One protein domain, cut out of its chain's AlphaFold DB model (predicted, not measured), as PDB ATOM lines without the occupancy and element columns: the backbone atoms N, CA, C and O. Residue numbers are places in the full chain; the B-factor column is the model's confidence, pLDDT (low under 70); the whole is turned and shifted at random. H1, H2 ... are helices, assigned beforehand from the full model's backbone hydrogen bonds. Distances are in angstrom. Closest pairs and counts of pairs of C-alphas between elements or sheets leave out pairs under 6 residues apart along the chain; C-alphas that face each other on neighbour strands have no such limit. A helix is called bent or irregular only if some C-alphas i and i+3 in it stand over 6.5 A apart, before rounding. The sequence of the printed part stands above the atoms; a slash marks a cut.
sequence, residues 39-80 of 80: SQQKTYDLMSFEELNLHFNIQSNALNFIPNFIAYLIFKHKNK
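Overview. This is residues 39 to 80 of the 80 residues of the protein "DUF3949 domain-containing protein" of Clostridium intestinale (UniProt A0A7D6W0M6). An open arch of three helices: H2 and the longer H3 meet near their ends in an L-shaped corner, and the short H1 folds back near the first part of H2 at the other foot of the arch. Residues 60 to 67 and 69 to 80, most of them in H3, stick out as a free leg, and the space between this leg and H1 is empty. The printed part has 42 residues, with named helices in the order H1, H2, H3 and no named strand; the class is all helix. The whole is loose, with a radius of gyration of the C-alphas of 12.2 A, and flat, spanning 29 by 26 by 13 A.

Along the chain. The printed part begins at Ser 39, and H1 follows with residues 40 to 45, its C-alpha 40 at (222.797, 168.436, 126.381); it is 8.8 A from first to last C-alpha. H2 holds residues 49 to 59 and measures 15.3 A, beginning with C-alpha 49 at (219.489, 164.182, 141.869). H3, residues 62 to 78, is the longest helix at 25.0 A and ends with C-alpha 78 at (219.975, 189.028, 125.717). H3 is irregular, with C-alphas 63 and 66 standing 7.0 A apart, and it has a kink of 25 degrees near residue 69.

Arrangement. H1 and H2 are close but not clearly touching, their closest C-alphas being those of Tyr 44 and Leu 52, 7.7 A apart. They run opposite ways at a steep tilt of 40 degrees. H2 and H3 touch only at the corner by their link, and only just, with 3 pairs of C-alphas within 8 A. The closest C-alphas of the two are those of Ile 58 and Asn 64, 6.7 A apart, and H3 touches H2 with residues 64 to 68 alone. The lines of H2 and H3 are about perpendicular, at 86 degrees, the line of H3 being a rough one. H1 and H3 are apart. In H1 and H2 every O i to N i+4 pair is within hydrogen-bond range; in H3 11 of 13 are.

Size, cuts and confidence. The C-alphas of Phe 49 and Lys 80 are the two farthest apart, at 31.2 A, while the first and last printed C-alphas, of Ser 39 and Lys 80, are 19.4 A apart. The printed part has no cut, and it ends at the chain's last residue. The links from H1 to H2 and from H2 to H3 are tight. The mean pLDDT of the printed part is 90.2, and Lys 80 is its one residue under 70.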
ATOM      1  N   SER A  39     227.574 169.028 125.439       90.94
ATOM      2  CA  SER A  39     226.307 168.527 124.909       90.94
ATOM      3  C   SER A  39     225.212 168.520 125.971       90.94
ATOM      4  O   SER A  39     225.472 168.434 127.177       90.94
ATOM      5  N   GLN A  40     223.962 168.549 125.512       85.75
ATOM      6  CA  GLN A  40     222.797 168.436 126.381       85.75
ATOM      7  C   GLN A  40     222.760 167.087 127.121       85.75
ATOM      8  O   GLN A  40     222.495 167.065 128.318       85.75
ATOM      9  N   GLN A  41     223.111 165.979 126.453       90.00
ATOM     10  CA  GLN A  41     223.160 164.654 127.089       90.00
ATOM     11  C   GLN A  41     224.135 164.637 128.271       90.00
ATOM     12  O   GLN A  41     223.751 164.290 129.382       90.00
ATOM     13  N   LYS A  42     225.365 165.123 128.065       91.50
ATOM     14  CA  LYS A  42     226.356 165.218 129.145       91.50
ATOM     15  C   LYS A  42     225.906 166.162 130.256       91.50
ATOM     16  O   LYS A  42     226.278 165.975 131.405       91.50
ATOM     17  N   THR A  43     225.110 167.178 129.929       92.81
ATOM     18  CA  THR A  43     224.542 168.083 130.935       92.81
ATOM     19  C   THR A  43     223.558 167.355 131.848       92.81
ATOM     20  O   THR A  43     223.605 167.575 133.054       92.81
ATOM     21  N   TYR A  44     222.709 166.477 131.305       90.62
ATOM     22  CA  TYR A  44     221.827 165.620 132.102       90.62
ATOM     23  C   TYR A  44     222.608 164.608 132.939       90.62
ATOM     24  O   TYR A  44     222.320 164.466 134.123       90.62
ATOM     25  N   ASP A  45     223.623 163.970 132.352       91.75
ATOM     26  CA  ASP A  45     224.454 162.980 133.050       91.75
ATOM     27  C   ASP A  45     225.225 163.597 134.236       91.75
ATOM     28  O   ASP A  45     225.542 162.910 135.204       91.75
ATOM     29  N   LEU A  46     225.528 164.899 134.164       91.25
ATOM     30  CA  LEU A  46     226.240 165.653 135.199       91.25
ATOM     31  C   LEU A  46     225.316 166.359 136.208       91.25
ATOM     32  O   LEU A  46     225.826 166.962 137.155       91.25
ATOM     33  N   MET A  47     223.991 166.338 136.025       92.75
ATOM     34  CA  MET A  47     223.069 166.921 137.007       92.75
ATOM     35  C   MET A  47     222.984 166.047 138.258       92.75
ATOM     36  O   MET A  47     222.887 164.824 138.184       92.75
ATOM     37  N   SER A  48     222.959 166.686 139.428       93.88
ATOM     38  CA  SER A  48     222.666 165.973 140.673       93.88
ATOM     39  C   SER A  48     221.196 165.531 140.726       93.88
ATOM     40  O   SER A  48     220.342 166.029 139.990       93.88
ATOM     41  N   PHE A  49     220.871 164.622 141.648       93.25
ATOM     42  CA  PHE A  49     219.489 164.182 141.869       93.25
ATOM     43  C   PHE A  49     218.535 165.347 142.195       93.25
ATOM     44  O   PHE A  49     217.410 165.404 141.697       93.25
ATOM     45  N   GLU A  50     218.988 166.309 142.997       92.00
ATOM     46  CA  GLU A  50     218.218 167.511 143.341       92.00
ATOM     47  C   GLU A  50     217.968 168.393 142.113       92.00
ATOM     48  O   GLU A  50     216.861 168.893 141.909       92.00
ATOM     49  N   GLU A  51     218.979 168.543 141.257       91.19
ATOM     50  CA  GLU A  51     218.885 169.335 140.032       91.19
ATOM     51  C   GLU A  51     217.972 168.691 138.994       91.19
ATOM     52  O   GLU A  51     217.221 169.403 138.330       91.19
ATOM     53  N   LEU A  52     217.987 167.361 138.886       91.75
ATOM     54  CA  LEU A  52     217.041 166.614 138.063       91.75
ATOM     55  C   LEU A  52     215.609 166.830 138.557       91.75
ATOM     56  O   LEU A  52     214.744 167.190 137.761       91.75
ATOM     57  N   ASN A  53     215.352 166.702 139.862       91.69
ATOM     58  CA  ASN A  53     214.026 166.977 140.426       91.69
ATOM     59  C   ASN A  53     213.566 168.412 140.140       91.69
ATOM     60  O   ASN A  53     212.408 168.632 139.776       91.69
ATOM     61  N   LEU A  54     214.468 169.388 140.262       89.94
ATOM     62  CA  LEU A  54     214.171 170.774 139.918       89.94
ATOM     63  C   LEU A  54     213.904 170.941 138.413       89.94
ATOM     64  O   LEU A  54     212.936 171.603 138.045       89.94
ATOM     65  N   HIS A  55     214.713 170.317 137.550       91.38
ATOM     66  CA  HIS A  55     214.539 170.323 136.095       91.38
ATOM     67  C   HIS A  55     213.165 169.792 135.704       91.38
ATOM     68  O   HIS A  55     212.435 170.462 134.979       91.38
ATOM     69  N   PHE A  56     212.791 168.623 136.227       89.56
ATOM     70  CA  PHE A  56     211.481 168.026 135.993       89.56
ATOM     71  C   PHE A  56     210.354 168.938 136.492       89.56
ATOM     72  O   PHE A  56     209.392 169.162 135.768       89.56
ATOM     73  N   ASN A  57     210.464 169.547 137.674       88.19
ATOM     74  CA  ASN A  57     209.418 170.453 138.164       88.19
ATOM     75  C   ASN A  57     209.273 171.727 137.313       88.19
ATOM     76  O   ASN A  57     208.156 172.164 137.024       88.19
ATOM     77  N   ILE A  58     210.390 172.329 136.895       87.50
ATOM     78  CA  ILE A  58     210.378 173.561 136.097       87.50
ATOM     79  C   ILE A  58     209.924 173.286 134.656       87.50
ATOM     80  O   ILE A  58     209.159 174.080 134.104       87.50
ATOM     81  N   GLN A  59     210.352 172.174 134.050       82.81
ATOM     82  CA  GLN A  59     210.103 171.881 132.634       82.81
ATOM     83  C   GLN A  59     208.862 171.019 132.367       82.81
ATOM     84  O   GLN A  59     208.215 171.213 131.342       82.81
ATOM     85  N   SER A  60     208.494 170.090 133.255       79.88
ATOM     86  CA  SER A  60     207.426 169.112 132.978       79.88
ATOM     87  C   SER A  60     206.018 169.605 133.308       79.88
ATOM     88  O   SER A  60     205.040 168.936 132.980       79.88
ATOM     89  N   ASN A  61     205.880 170.761 133.962       83.81
ATOM     90  CA  ASN A  61     204.573 171.314 134.304       83.81
ATOM     91  C   ASN A  61     204.003 172.147 133.143       83.81
ATOM     92  O   ASN A  61     204.592 173.149 132.742       83.81
ATOM     93  N   ALA A  62     202.811 171.788 132.655       85.88
ATOM     94  CA  ALA A  62     202.128 172.510 131.578       85.88
ATOM     95  C   ALA A  62     201.833 173.984 131.922       85.88
ATOM     96  O   ALA A  62     201.886 174.841 131.040       85.88
ATOM     97  N   LEU A  63     201.602 174.308 133.202       87.06
ATOM     98  CA  LEU A  63     201.423 175.692 133.661       87.06
ATOM     99  C   LEU A  63     202.684 176.544 133.459       87.06
ATOM    100  O   LEU A  63     202.588 177.762 133.318       87.06
ATOM    101  N   ASN A  64     203.860 175.912 133.394       91.06
ATOM    102  CA  ASN A  64     205.125 176.599 133.162       91.06
ATOM    103  C   ASN A  64     205.414 176.861 131.686       91.06
ATOM    104  O   ASN A  64     206.367 177.577 131.401       91.06
ATOM    105  N   PHE A  65     204.616 176.347 130.743       90.50
ATOM    106  CA  PHE A  65     204.891 176.505 129.314       90.50
ATOM    107  C   PHE A  65     204.990 177.978 128.891       90.50
ATOM    108  O   PHE A  65     205.983 178.390 128.293       90.50
ATOM    109  N   ILE A  66     203.981 178.781 129.245       92.75
ATOM    110  CA  ILE A  66     203.921 180.207 128.896       92.75
ATOM    111  C   ILE A  66     205.091 180.985 129.510       92.75
ATOM    112  O   ILE A  66     205.824 181.628 128.753       92.75
ATOM    113  N   PRO A  67     205.316 180.946 130.836       93.69
ATOM    114  CA  PRO A  67     206.433 181.683 131.403       93.69
ATOM    115  C   PRO A  67     207.782 181.151 130.875       93.69
ATOM    116  O   PRO A  67     208.651 181.975 130.582       93.69
ATOM    117  N   ASN A  68     207.947 179.834 130.637       93.62
ATOM    118  CA  ASN A  68     209.211 179.259 130.141       93.62
ATOM    119  C   ASN A  68     209.525 179.799 128.746       93.62
ATOM    120  O   ASN A  68     210.661 180.173 128.455       93.62
ATOM    121  N   PHE A  69     208.507 179.873 127.886       94.25
ATOM    122  CA  PHE A  69     208.635 180.435 126.550       94.25
ATOM    123  C   PHE A  69     209.049 181.910 126.598       94.25
ATOM    124  O   PHE A  69     209.986 182.310 125.907       94.25
ATOM    125  N   ILE A  70     208.417 182.714 127.458       95.56
ATOM    126  CA  ILE A  70     208.773 184.129 127.631       95.56
ATOM    127  C   ILE A  70     210.208 184.267 128.158       95.56
ATOM    128  O   ILE A  70     210.999 185.030 127.601       95.56
ATOM    129  N   ALA A  71     210.576 183.504 129.187       95.50
ATOM    130  CA  ALA A  71     211.924 183.495 129.745       95.50
ATOM    131  C   ALA A  71     212.978 183.108 128.694       95.50
ATOM    132  O   ALA A  71     214.020 183.760 128.597       95.50
ATOM    133  N   TYR A  72     212.684 182.108 127.858       94.44
ATOM    134  CA  TYR A  72     213.530 181.707 126.737       94.44
ATOM    135  C   TYR A  72     213.681 182.818 125.692       94.44
ATOM    136  O   TYR A  72     214.796 183.073 125.234       94.44
ATOM    137  N   LEU A  73     212.602 183.522 125.332       96.12
ATOM    138  CA  LEU A  73     212.678 184.660 124.410       96.12
ATOM    139  C   LEU A  73     213.559 185.784 124.967       96.12
ATOM    140  O   LEU A  73     214.406 186.308 124.242       96.12
ATOM    141  N   ILE A  74     213.406 186.116 126.253       95.75
ATOM    142  CA  ILE A  74     214.244 187.114 126.934       95.75
ATOM    143  C   ILE A  74     215.709 186.665 126.923       95.75
ATOM    144  O   ILE A  74     216.595 187.447 126.575       95.75
ATOM    145  N   PHE A  75     215.972 185.403 127.270       96.19
ATOM    146  CA  PHE A  75     217.309 184.817 127.241       96.19
ATOM    147  C   PHE A  75     217.937 184.896 125.849       96.19
ATOM    148  O   PHE A  75     219.052 185.398 125.710       96.19
ATOM    149  N   LYS A  76     217.209 184.474 124.816       94.19
ATOM    150  CA  LYS A  76     217.660 184.503 123.422       94.19
ATOM    151  C   LYS A  76     217.918 185.922 122.925       94.19
ATOM    152  O   LYS A  76     218.831 186.121 122.136       94.19
ATOM    153  N   HIS A  77     217.120 186.897 123.354       94.50
ATOM    154  CA  HIS A  77     217.335 188.294 122.990       94.50
ATOM    155  C   HIS A  77     218.576 188.883 123.673       94.50
ATOM    156  O   HIS A  77     219.315 189.621 123.039       94.50
ATOM    157  N   LYS A  78     218.824 188.535 124.942       92.31
ATOM    158  CA  LYS A  78     219.975 189.028 125.717       92.31
ATOM    159  C   LYS A  78     221.313 188.368 125.383       92.31
ATOM    160  O   LYS A  78     222.346 188.971 125.642       92.31
ATOM    161  N   ASN A  79     221.290 187.120 124.921       85.25
ATOM    162  CA  ASN A  79     222.490 186.319 124.643       85.25
ATOM    163  C   ASN A  79     222.708 186.084 123.137       85.25
ATOM    164  O   ASN A  79     223.510 185.228 122.764       85.25
ATOM    165  N   LYS A  80     221.974 186.814 122.288       55.28
ATOM    166  CA  LYS A  80     222.371 187.099 120.905       55.28
ATOM    167  C   LYS A  80     223.407 188.213 120.903       55.28
ATOM    168  O   LYS A  80     224.294 188.141 120.031       55.28
TER     169      LYS A  80